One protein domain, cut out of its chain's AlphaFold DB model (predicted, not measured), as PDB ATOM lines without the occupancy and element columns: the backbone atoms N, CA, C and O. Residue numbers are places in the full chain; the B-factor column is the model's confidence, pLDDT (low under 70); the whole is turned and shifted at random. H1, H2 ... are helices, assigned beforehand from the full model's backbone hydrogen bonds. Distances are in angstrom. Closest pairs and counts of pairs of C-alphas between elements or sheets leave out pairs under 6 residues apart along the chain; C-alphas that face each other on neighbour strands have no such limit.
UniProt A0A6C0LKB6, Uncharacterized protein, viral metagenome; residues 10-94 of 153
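What this domain is: This is residues 10 to 94 of the 153 residues of an uncharacterized protein of viral metagenome (UniProt A0A6C0LKB6). A long helix, H4, makes the core of a rod-shaped domain, with H3 folded back beside it as a helical hairpin and H1 packed on another side of H4 at a slant, apart from H3. Short H2 packs on the later part of H4, and short H5 makes a corner with H4 near its last residues, so that the length runs from the residues before H1 at one end to H5 at the other. The printed part has 85 residues with five named helices, H1 to H5 in chain order, and no named strand; the class is all helix. It is only just compact, close to loose, with a radius of gyration of the C-alphas of 14.1 A, and spans 49 by 24 by 20 A.

How they stand to each other: H1, residues 15 to 29, touches H4, residues 64 to 85, the closest C-alphas being those of Met 24 and Thr 73, 6.0 A apart. The two run the same way at a steep tilt of 41 degrees. H2, residues 36 to 42, is apart from H1 and touches H4 at residues 78 to 85 alone; the closest C-alphas, of Ser 39 and Ala 81, are 4.5 A apart. H2 and H4 run opposite ways at a steep tilt of 53 degrees. H3, residues 45 to 61, and H2 only just touch, only at the corner by their link, with 3 pairs of C-alphas within 8 A; the closest are those of Ile 42 and Ser 48, 5.5 A apart. H3 and H4 form a hairpin: they touch, the closest C-alphas being those of Phe 59 and Gly 67, 3.6 A apart, and run opposite ways at a shallow tilt of 14 degrees. H1 and H3 are apart. H5, residues 87 to 93, touches H4 only at the corner, with the C-alphas of Gly 82 and Glu 88 closest, 4.8 A apart, and is about perpendicular to it at 74 degrees. H4 is the hub, touching the other four helices. In H1, H2, H3, H4 and H5 every O i to N i+4 pair is within hydrogen-bond range.

Where its parts are: H1 begins at C-alpha 15, at (-43.248, 20.516, 23.946), and is 20.9 A long from first to last C-alpha. H2 measures 9.8 A and H3 24.4 A. H4, the longest helix, begins at C-alpha 64, at (-30.317, 31.862, 24.470), and measures 31.6 A. H5 measures 10.0 A and ends at C-alpha 93, at (-16.773, 30.827, 58.412).

The domain as a whole: The two C-alphas farthest apart are those of Ser 11 and Val 94, at 50.0 A. The printed part has no cut. The link from H1 to H2 is short; those from H2 to H3, H3 to H4 and H4 to H5 are tight. The mean pLDDT of the printed part is 87.1, and residues 10 to 13 are under 70.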
ATOM      1  N   PHE A  10     -44.815  31.064  22.809       64.06
ATOM      2  CA  PHE A  10     -44.604  29.782  23.492       64.06
ATOM      3  C   PHE A  10     -45.067  28.573  22.667       64.06
ATOM      4  O   PHE A  10     -44.408  27.535  22.701       64.06
ATOM      5  N   SER A  11     -46.128  28.695  21.859       61.56
ATOM      6  CA  SER A  11     -46.624  27.591  21.019       61.56
ATOM      7  C   SER A  11     -45.677  27.206  19.876       61.56
ATOM      8  O   SER A  11     -45.858  26.157  19.263       61.56
ATOM      9  N   LYS A  12     -44.686  28.053  19.566       69.00
ATOM     10  CA  LYS A  12     -43.628  27.767  18.588       69.00
ATOM     11  C   LYS A  12     -42.547  26.837  19.156       69.00
ATOM     12  O   LYS A  12     -41.805  26.225  18.388       69.00
ATOM     13  N   TYR A  13     -42.441  26.719  20.481       69.88
ATOM     14  CA  TYR A  13     -41.462  25.847  21.122       69.88
ATOM     15  C   TYR A  13     -41.918  24.391  21.107       69.88
ATOM     16  O   TYR A  13     -43.088  24.065  21.297       69.88
ATOM     17  N   ASN A  14     -40.950  23.495  20.921       78.62
ATOM     18  CA  ASN A  14     -41.186  22.066  21.053       78.62
ATOM     19  C   ASN A  14     -41.646  21.747  22.490       78.62
ATOM     20  O   ASN A  14     -41.102  22.304  23.447       78.62
ATOM     21  N   LYS A  15     -42.624  20.845  22.648       82.00
ATOM     22  CA  LYS A  15     -43.248  20.516  23.946       82.00
ATOM     23  C   LYS A  15     -42.209  20.138  25.012       82.00
ATOM     24  O   LYS A  15     -42.357  20.503  26.173       82.00
ATOM     25  N   MET A  16     -41.124  19.483  24.591       82.00
ATOM     26  CA  MET A  16     -39.993  19.110  25.447       82.00
ATOM     27  C   MET A  16     -39.243  20.320  26.019       82.00
ATOM     28  O   MET A  16     -38.920  20.335  27.203       82.00
ATOM     29  N   HIS A  17     -39.001  21.363  25.216       83.88
ATOM     30  CA  HIS A  17     -38.339  22.582  25.696       83.88
ATOM     31  C   HIS A  17     -39.218  23.339  26.690       83.88
ATOM     32  O   HIS A  17     -38.715  23.850  27.685       83.88
ATOM     33  N   LEU A  18     -40.531  23.369  26.452       85.44
ATOM     34  CA  LEU A  18     -41.474  23.997  27.373       85.44
ATOM     35  C   LEU A  18     -41.503  23.272  28.729       85.44
ATOM     36  O   LEU A  18     -41.470  23.922  29.771       85.44
ATOM     37  N   ALA A  19     -41.498  21.934  28.717       88.00
ATOM     38  CA  ALA A  19     -41.419  21.124  29.932       88.00
ATOM     39  C   ALA A  19     -40.108  21.361  30.705       88.00
ATOM     40  O   ALA A  19     -40.135  21.515  31.924       88.00
ATOM     41  N   LEU A  20     -38.977  21.455  29.998       87.94
ATOM     42  CA  LEU A  20     -37.671  21.748  30.595       87.94
ATOM     43  C   LEU A  20     -37.651  23.128  31.272       87.94
ATOM     44  O   LEU A  20     -37.267  23.235  32.434       87.94
ATOM     45  N   ILE A  21     -38.140  24.169  30.590       88.94
ATOM     46  CA  ILE A  21     -38.257  25.524  31.153       88.94
ATOM     47  C   ILE A  21     -39.114  25.515  32.421       88.94
ATOM     48  O   ILE A  21     -38.740  26.115  33.426       88.94
ATOM     49  N   PHE A  22     -40.255  24.824  32.383       90.00
ATOM     50  CA  PHE A  22     -41.159  24.733  33.525       90.00
ATOM     51  C   PHE A  22     -40.509  24.029  34.726       90.00
ATOM     52  O   PHE A  22     -40.633  24.502  35.858       90.00
ATOM     53  N   LEU A  23     -39.769  22.941  34.487       90.19
ATOM     54  CA  LEU A  23     -39.011  22.234  35.522       90.19
ATOM     55  C   LEU A  23     -37.981  23.157  36.187       90.19
ATOM     56  O   LEU A  23     -37.906  23.236  37.410       90.19
ATOM     57  N   MET A  24     -37.216  23.890  35.383       90.62
ATOM     58  CA  MET A  24     -36.164  24.791  35.856       90.62
ATOM     59  C   MET A  24     -36.726  25.966  36.656       90.62
ATOM     60  O   MET A  24     -36.250  26.265  37.749       90.62
ATOM     61  N   LEU A  25     -37.801  26.581  36.159       90.81
ATOM     62  CA  LEU A  25     -38.536  27.615  36.887       90.81
ATOM     63  C   LEU A  25     -39.098  27.094  38.206       90.81
ATOM     64  O   LEU A  25     -39.041  27.807  39.203       90.81
ATOM     65  N   SER A  26     -39.592  25.856  38.236       89.62
ATOM     66  CA  SER A  26     -40.080  25.240  39.473       89.62
ATOM     67  C   SER A  26     -38.948  25.063  40.488       89.62
ATOM     68  O   SER A  26     -39.123  25.394  41.656       89.62
ATOM     69  N   ILE A  27     -37.763  24.623  40.055       88.25
ATOM     70  CA  ILE A  27     -36.587  24.513  40.935       88.25
ATOM     71  C   ILE A  27     -36.196  25.883  41.503       88.25
ATOM     72  O   ILE A  27     -35.894  25.989  42.692       88.25
ATOM     73  N   ILE A  28     -36.222  26.938  40.686       89.31
ATOM     74  CA  ILE A  28     -35.904  28.298  41.139       89.31
ATOM     75  C   ILE A  28     -36.964  28.803  42.130       89.31
ATOM     76  O   ILE A  28     -36.611  29.260  43.216       89.31
ATOM     77  N   ALA A  29     -38.245  28.708  41.770       90.06
ATOM     78  CA  ALA A  29     -39.353  29.295  42.520       90.06
ATOM     79  C   ALA A  29     -39.644  28.570  43.840       90.06
ATOM     80  O   ALA A  29     -39.955  29.218  44.838       90.06
ATOM     81  N   PHE A  30     -39.540  27.241  43.862       88.31
ATOM     82  CA  PHE A  30     -39.825  26.450  45.053       88.31
ATOM     83  C   PHE A  30     -38.534  26.120  45.808       88.31
ATOM     84  O   PHE A  30     -37.585  25.618  45.197       88.31
ATOM     85  N   PRO A  31     -38.483  26.328  47.137       80.44
ATOM     86  CA  PRO A  31     -37.373  25.895  47.978       80.44
ATOM     87  C   PRO A  31     -37.466  24.383  48.228       80.44
ATOM     88  O   PRO A  31     -37.729  23.934  49.339       80.44
ATOM     89  N   LEU A  32     -37.310  23.585  47.171       79.00
ATOM     90  CA  LEU A  32     -37.312  22.130  47.277       79.00
ATOM     91  C   LEU A  32     -36.014  21.677  47.963       79.00
ATOM     92  O   LEU A  32     -34.934  21.985  47.439       79.00
ATOM     93  N   PRO A  33     -36.091  20.976  49.110       77.62
ATOM     94  CA  PRO A  33     -34.911  20.405  49.739       77.62
ATOM     95  C   PRO A  33     -34.347  19.309  48.832       77.62
ATOM     96  O   PRO A  33     -35.066  18.406  48.399       77.62
ATOM     97  N   ILE A  34     -33.057  19.412  48.514       84.06
ATOM     98  CA  ILE A  34     -32.332  18.375  47.781       84.06
ATOM     99  C   ILE A  34     -31.963  17.296  48.810       84.06
ATOM    100  O   ILE A  34     -31.420  17.650  49.857       84.06
ATOM    101  N   PRO A  35     -32.263  16.007  48.570       86.44
ATOM    102  CA  PRO A  35     -31.886  14.946  49.499       86.44
ATOM    103  C   PRO A  35     -30.363  14.896  49.660       86.44
ATOM    104  O   PRO A  35     -29.614  15.210  48.727       86.44
ATOM    105  N   PHE A  36     -29.909  14.504  50.848       86.00
ATOM    106  CA  PHE A  36     -28.505  14.602  51.243       86.00
ATOM    107  C   PHE A  36     -27.566  13.836  50.300       86.00
ATOM    108  O   PHE A  36     -26.493  14.328  49.960       86.00
ATOM    109  N   GLU A  37     -27.988  12.679  49.798       86.75
ATOM    110  CA  GLU A  37     -27.200  11.841  48.891       86.75
ATOM    111  C   GLU A  37     -26.902  12.558  47.566       86.75
ATOM    112  O   GLU A  37     -25.778  12.519  47.064       86.75
ATOM    113  N   LEU A  38     -27.897  13.265  47.016       85.06
ATOM    114  CA  LEU A  38     -27.715  14.071  45.806       85.06
ATOM    115  C   LEU A  38     -26.870  15.309  46.099       85.06
ATOM    116  O   LEU A  38     -26.004  15.663  45.302       85.06
ATOM    117  N   SER A  39     -27.093  15.939  47.251       86.38
ATOM    118  CA  SER A  39     -26.327  17.105  47.685       86.38
ATOM    119  C   SER A  39     -24.837  16.792  47.808       86.38
ATOM    120  O   SER A  39     -24.005  17.515  47.266       86.38
ATOM    121  N   SER A  40     -24.495  15.670  48.446       86.94
ATOM    122  CA  SER A  40     -23.110  15.242  48.630       86.94
ATOM    123  C   SER A  40     -22.413  14.920  47.307       86.94
ATOM    124  O   SER A  40     -21.203  15.104  47.218       86.94
ATOM    125  N   LEU A  41     -23.137  14.443  46.288       89.00
ATOM    126  CA  LEU A  41     -22.568  14.185  44.963       89.00
ATOM    127  C   LEU A  41     -22.309  15.493  44.203       89.00
ATOM    128  O   LEU A  41     -21.242  15.683  43.612       89.00
ATOM    129  N   ILE A  42     -23.289  16.395  44.242       90.00
ATOM    130  CA  ILE A  42     -23.264  17.699  43.572       90.00
ATOM    131  C   ILE A  42     -22.178  18.607  44.162       90.00
ATOM    132  O   ILE A  42     -21.479  19.286  43.414       90.00
ATOM    133  N   ASP A  43     -22.008  18.590  45.481       88.00
ATOM    134  CA  ASP A  43     -21.095  19.472  46.214       88.00
ATOM    135  C   ASP A  43     -19.613  19.034  46.163       88.00
ATOM    136  O   ASP A  43     -18.722  19.627  46.775       88.00
ATOM    137  N   THR A  44     -19.296  18.002  45.380       91.44
ATOM    138  CA  THR A  44     -17.903  17.675  45.051       91.44
ATOM    139  C   THR A  44     -17.357  18.621  43.981       91.44
ATOM    140  O   THR A  44     -18.095  19.091  43.119       91.44
ATOM    141  N   LYS A  45     -16.031  18.841  43.950       89.50
ATOM    142  CA  LYS A  45     -15.381  19.666  42.906       89.50
ATOM    143  C   LYS A  45     -15.741  19.205  41.487       89.50
ATOM    144  O   LYS A  45     -15.915  20.027  40.589       89.50
ATOM    145  N   LEU A  46     -15.851  17.889  41.292       93.00
ATOM    146  CA  LEU A  46     -16.212  17.295  40.009       93.00
ATOM    147  C   LEU A  46     -17.710  17.455  39.714       93.00
ATOM    148  O   LEU A  46     -18.063  17.857  38.610       93.00
ATOM    149  N   GLY A  47     -18.586  17.206  40.694       91.44
ATOM    150  CA  GLY A  47     -20.035  17.368  40.549       91.44
ATOM    151  C   GLY A  47     -20.436  18.806  40.226       91.44
ATOM    152  O   GLY A  47     -21.172  19.045  39.266       91.44
ATOM    153  N   SER A  48     -19.864  19.775  40.945       91.00
ATOM    154  CA  SER A  48     -20.110  21.195  40.702       91.00
ATOM    155  C   SER A  48     -19.651  21.619  39.308       91.00
ATOM    156  O   SER A  48     -20.351  22.366  38.626       91.00
ATOM    157  N   LEU A  49     -18.503  21.104  38.851       94.38
ATOM    158  CA  LEU A  49     -17.988  21.376  37.509       94.38
ATOM    159  C   LEU A  49     -18.924  20.817  36.432       94.38
ATOM    160  O   LEU A  49     -19.264  21.537  35.496       94.38
ATOM    161  N   LEU A  50     -19.391  19.575  36.589       95.06
ATOM    162  CA  LEU A  50     -20.310  18.943  35.639       95.06
ATOM    163  C   LEU A  50     -21.617  19.727  35.483       95.06
ATOM    164  O   LEU A  50     -22.105  19.866  34.365       95.06
ATOM    165  N   ILE A  51     -22.162  20.283  36.567       94.19
ATOM    166  CA  ILE A  51     -23.387  21.099  36.523       94.19
ATOM    167  C   ILE A  51     -23.161  22.396  35.751       94.19
ATOM    168  O   ILE A  51     -23.989  22.769  34.917       94.19
ATOM    169  N   VAL A  52     -22.032  23.068  35.990       93.94
ATOM    170  CA  VAL A  52     -21.671  24.287  35.257       93.94
ATOM    171  C   VAL A  52     -21.472  23.974  33.774       93.94
ATOM    172  O   VAL A  52     -22.040  24.657  32.921       93.94
ATOM    173  N   THR A  53     -20.741  22.906  33.446       94.69
ATOM    174  CA  THR A  53     -20.558  22.458  32.060       94.69
ATOM    175  C   THR A  53     -21.894  22.120  31.406       94.69
ATOM    176  O   THR A  53     -22.148  22.552  30.284       94.69
ATOM    177  N   PHE A  54     -22.779  21.409  32.103       93.38
ATOM    178  CA  PHE A  54     -24.110  21.079  31.603       93.38
ATOM    179  C   PHE A  54     -24.932  22.338  31.300       93.38
ATOM    180  O   PHE A  54     -25.516  22.442  30.222       93.38
ATOM    181  N   ALA A  55     -24.925  23.332  32.193       92.25
ATOM    182  CA  ALA A  55     -25.621  24.598  31.970       92.25
ATOM    183  C   ALA A  55     -25.078  25.354  30.743       92.25
ATOM    184  O   ALA A  55     -25.859  25.883  29.949       92.25
ATOM    185  N   ILE A  56     -23.756  25.348  30.535       93.38
ATOM    186  CA  ILE A  56     -23.118  25.943  29.351       93.38
ATOM    187  C   ILE A  56     -23.521  25.193  28.075       93.38
ATOM    188  O   ILE A  56     -23.859  25.821  27.071       93.38
ATOM    189  N   VAL A  57     -23.539  23.858  28.097       93.19
ATOM    190  CA  VAL A  57     -23.971  23.049  26.945       93.19
ATOM    191  C   VAL A  57     -25.422  23.361  26.581       93.19
ATOM    192  O   VAL A  57     -25.724  23.572  25.406       93.19
ATOM    193  N   VAL A  58     -26.321  23.461  27.565       89.44
ATOM    194  CA  VAL A  58     -27.723  23.854  27.330       89.44
ATOM    195  C   VAL A  58     -27.812  25.267  26.745       89.44
ATOM    196  O   VAL A  58     -28.613  25.509  25.842       89.44
ATOM    197  N   PHE A  59     -26.960  26.191  27.198       90.75
ATOM    198  CA  PHE A  59     -26.898  27.546  26.655       90.75
ATOM    199  C   PHE A  59     -26.471  27.589  25.182       90.75
ATOM    200  O   PHE A  59     -27.053  28.344  24.408       90.75
ATOM    201  N   LEU A  60     -25.507  26.758  24.780       90.75
ATOM    202  CA  LEU A  60     -24.995  26.724  23.406       90.75
ATOM    203  C   LEU A  60     -25.881  25.934  22.432       90.75
ATOM    204  O   LEU A  60     -25.882  26.225  21.239       90.75
ATOM    205  N   THR A  61     -26.602  24.918  22.915       88.12
ATOM    206  CA  THR A  61     -27.348  23.981  22.054       88.12
ATOM    207  C   THR A  61     -28.811  24.356  21.838       88.12
ATOM    208  O   THR A  61     -29.391  23.971  20.822       88.12
ATOM    209  N   VAL A  62     -29.425  25.084  22.776       84.12
ATOM    210  CA  VAL A  62     -30.857  25.415  22.734       84.12
ATOM    211  C   VAL A  62     -31.052  26.890  22.342       84.12
ATOM    212  O   VAL A  62     -30.407  27.397  21.430       84.12
ATOM    213  N   ASN A  63     -31.988  27.591  22.984       83.88
ATOM    214  CA  ASN A  63     -32.289  28.998  22.751       83.88
ATOM    215  C   ASN A  63     -31.592  29.837  23.835       83.88
ATOM    216  O   ASN A  63     -31.664  29.441  25.004       83.88
ATOM    217  N   PRO A  64     -31.005  31.003  23.503       84.12
ATOM    218  CA  PRO A  64     -30.317  31.862  24.470       84.12
ATOM    219  C   PRO A  64     -31.125  32.145  25.742       84.12
ATOM    220  O   PRO A  64     -30.571  32.154  26.837       84.12
ATOM    221  N   VAL A  65     -32.450  32.303  25.624       86.38
ATOM    222  CA  VAL A  65     -33.337  32.542  26.775       86.38
ATOM    223  C   VAL A  65     -33.348  31.349  27.737       86.38
ATOM    224  O   VAL A  65     -33.215  31.519  28.946       86.38
ATOM    225  N   ILE A  66     -33.466  30.132  27.202       87.38
ATOM    226  CA  ILE A  66     -33.483  28.885  27.985       87.38
ATOM    227  C   ILE A  66     -32.113  28.655  28.623       87.38
ATOM    228  O   ILE A  66     -32.022  28.244  29.777       87.38
ATOM    229  N   GLY A  67     -31.051  28.984  27.892       89.44
ATOM    230  CA  GLY A  67     -29.685  28.928  28.385       89.44
ATOM    231  C   GLY A  67     -29.438  29.823  29.599       89.44
ATOM    232  O   GLY A  67     -28.835  29.383  30.573       89.44
ATOM    233  N   ILE A  68     -29.923  31.068  29.571       91.50
ATOM    234  CA  ILE A  68     -29.784  31.984  30.716       91.50
ATOM    235  C   ILE A  68     -30.508  31.406  31.935       91.50
ATOM    236  O   ILE A  68     -29.937  31.353  33.023       91.50
ATOM    237  N   ILE A  69     -31.727  30.889  31.747       92.19
ATOM    238  CA  ILE A  69     -32.472  30.205  32.813       92.19
ATOM    239  C   ILE A  69     -31.679  28.991  33.333       92.19
ATOM    240  O   ILE A  69     -31.678  28.738  34.538       92.19
ATOM    241  N   ALA A  70     -30.950  28.274  32.471       92.31
ATOM    242  CA  ALA A  70     -30.088  27.152  32.860       92.31
ATOM    243  C   ALA A  70     -28.917  27.552  33.738       92.31
ATOM    244  O   ALA A  70     -28.664  26.874  34.733       92.31
ATOM    245  N   LEU A  71     -28.260  28.665  33.434       93.56
ATOM    246  CA  LEU A  71     -27.188  29.188  34.275       93.56
ATOM    247  C   LEU A  71     -27.706  29.560  35.668       93.56
ATOM    248  O   LEU A  71     -27.125  29.141  36.670       93.56
ATOM    249  N   PHE A  72     -28.842  30.261  35.743       94.00
ATOM    250  CA  PHE A  72     -29.475  30.581  37.026       94.00
ATOM    251  C   PHE A  72     -29.885  29.325  37.794       94.00
ATOM    252  O   PHE A  72     -29.627  29.219  38.990       94.00
ATOM    253  N   THR A  73     -30.485  28.354  37.110       93.75
ATOM    254  CA  THR A  73     -30.909  27.096  37.737       93.75
ATOM    255  C   THR A  73     -29.709  26.318  38.273       93.75
ATOM    256  O   THR A  73     -29.751  25.848  39.405       93.75
ATOM    257  N   GLY A  74     -28.620  26.224  37.504       93.12
ATOM    258  CA  GLY A  74     -27.386  25.562  37.929       93.12
ATOM    259  C   GLY A  74     -26.774  26.209  39.171       93.12
ATOM    260  O   GLY A  74     -26.419  25.504  40.113       93.12
ATOM    261  N   TYR A  75     -26.732  27.545  39.218       92.38
ATOM    262  CA  TYR A  75     -26.293  28.278  40.408       92.38
ATOM    263  C   TYR A  75     -27.185  27.998  41.624       92.38
ATOM    264  O   TYR A  75     -26.675  27.689  42.699       92.38
ATOM    265  N   VAL A  76     -28.512  28.046  41.456       91.88
ATOM    266  CA  VAL A  76     -29.468  27.769  42.541       91.88
ATOM    267  C   VAL A  76     -29.306  26.344  43.075       91.88
ATOM    268  O   VAL A  76     -29.314  26.151  44.289       91.88
ATOM    269  N   ILE A  77     -29.129  25.353  42.195       90.50
ATOM    270  CA  ILE A  77     -28.887  23.958  42.593       90.50
ATOM    271  C   ILE A  77     -27.590  23.852  43.397       90.50
ATOM    272  O   ILE A  77     -27.595  23.255  44.471       90.50
ATOM    273  N   LEU A  78     -26.500  24.451  42.908       90.94
ATOM    274  CA  LEU A  78     -25.195  24.364  43.559       90.94
ATOM    275  C   LEU A  78     -25.194  25.044  44.933       90.94
ATOM    276  O   LEU A  78     -24.712  24.468  45.903       90.94
ATOM    277  N   HIS A  79     -25.793  26.229  45.033       89.38
ATOM    278  CA  HIS A  79     -25.910  26.946  46.299       89.38
ATOM    279  C   HIS A  79     -26.740  26.159  47.324       89.38
ATOM    280  O   HIS A  79     -26.346  26.028  48.482       89.38
ATOM    281  N   ARG A  80     -27.864  25.566  46.901       88.12
ATOM    282  CA  ARG A  80     -28.701  24.739  47.785       88.12
ATOM    283  C   ARG A  80     -28.003  23.454  48.221       88.12
ATOM    284  O   ARG A  80     -28.138  23.072  49.380       88.12
ATOM    285  N   ALA A  81     -27.250  22.815  47.328       87.44
ATOM    286  CA  ALA A  81     -26.446  21.651  47.677       87.44
ATOM    287  C   ALA A  81     -25.344  22.015  48.693       87.44
ATOM    288  O   ALA A  81     -25.201  21.354  49.716       87.44
ATOM    289  N   GLY A  82     -24.639  23.133  48.496       85.00
ATOM    290  CA  GLY A  82     -23.629  23.608  49.450       85.00
ATOM    291  C   GLY A  82     -24.200  23.905  50.842       85.00
ATOM    292  O   GLY A  82     -23.573  23.579  51.852       85.00
ATOM    293  N   ILE A  83     -25.418  24.460  50.917       86.44
ATOM    294  CA  ILE A  83     -26.130  24.663  52.190       86.44
ATOM    295  C   ILE A  83     -26.502  23.321  52.831       86.44
ATOM    296  O   ILE A  83     -26.278  23.139  54.025       86.44
ATOM    297  N   SER A  84     -27.050  22.376  52.060       86.06
ATOM    298  CA  SER A  84     -27.499  21.082  52.591       86.06
ATOM    299  C   SER A  84     -26.347  20.179  53.040       86.06
ATOM    300  O   SER A  84     -26.528  19.404  53.976       86.06
ATOM    301  N   THR A  85     -25.182  20.255  52.397       84.69
ATOM    302  CA  THR A  85     -23.972  19.518  52.807       84.69
ATOM    303  C   THR A  85     -23.200  20.255  53.913       84.69
ATOM    304  O   THR A  85     -22.360  19.667  54.588       84.69
ATOM    305  N   GLY A  86     -23.476  21.548  54.123       79.31
ATOM    306  CA  GLY A  86     -22.788  22.399  55.097       79.31
ATOM    307  C   GLY A  86     -21.430  22.933  54.625       79.31
ATOM    308  O   GLY A  86     -20.799  23.709  55.345       79.31
ATOM    309  N   SER A  87     -20.980  22.584  53.416       82.31
ATOM    310  CA  SER A  87     -19.695  23.046  52.876       82.31
ATOM    311  C   SER A  87     -19.668  24.555  52.643       82.31
ATOM    312  O   SER A  87     -18.628  25.183  52.829       82.31
ATOM    313  N   GLU A  88     -20.810  25.153  52.300       81.75
ATOM    314  CA  GLU A  88     -20.939  26.599  52.107       81.75
ATOM    315  C   GLU A  88     -20.665  27.347  53.419       81.75
ATOM    316  O   GLU A  88     -19.980  28.368  53.442       81.75
ATOM    317  N   MET A  89     -21.142  26.796  54.538       81.19
ATOM    318  CA  MET A  89     -20.903  27.355  55.868       81.19
ATOM    319  C   MET A  89     -19.435  27.211  56.263       81.19
ATOM    320  O   MET A  89     -18.837  28.168  56.745       81.19
ATOM    321  N   VAL A  90     -18.829  26.052  55.994       84.62
ATOM    322  CA  VAL A  90     -17.394  25.844  56.224       84.62
ATOM    323  C   VAL A  90     -16.574  26.852  55.417       84.62
ATOM    324  O   VAL A  90     -15.748  27.548  55.987       84.62
ATOM    325  N   ARG A  91     -16.855  27.027  54.121       81.56
ATOM    326  CA  ARG A  91     -16.135  27.987  53.262       81.56
ATOM    327  C   ARG A  91     -16.286  29.441  53.704       81.56
ATOM    328  O   ARG A  91     -15.396  30.242  53.448       81.56
ATOM    329  N   LYS A  92     -17.423  29.796  54.305       84.19
ATOM    330  CA  LYS A  92     -17.713  31.173  54.714       84.19
ATOM    331  C   LYS A  92     -17.139  31.530  56.084       84.19
ATOM    332  O   LYS A  92     -16.795  32.688  56.299       84.19
ATOM    333  N   TYR A  93     -17.090  30.569  57.005       85.25
ATOM    334  CA  TYR A  93     -16.773  30.827  58.412       85.25
ATOM    335  C   TYR A  93     -15.474  30.178  58.894       85.25
ATOM    336  O   TYR A  93     -14.979  30.569  59.947       85.25
ATOM    337  N   VAL A  94     -14.919  29.205  58.166       88.38
ATOM    338  CA  VAL A  94     -13.648  28.570  58.530       88.38
ATOM    339  C   VAL A  94     -12.521  29.239  57.740       88.38
ATOM    340  O   VAL A  94     -12.540  29.174  56.509       88.38
TER     341      VAL A  94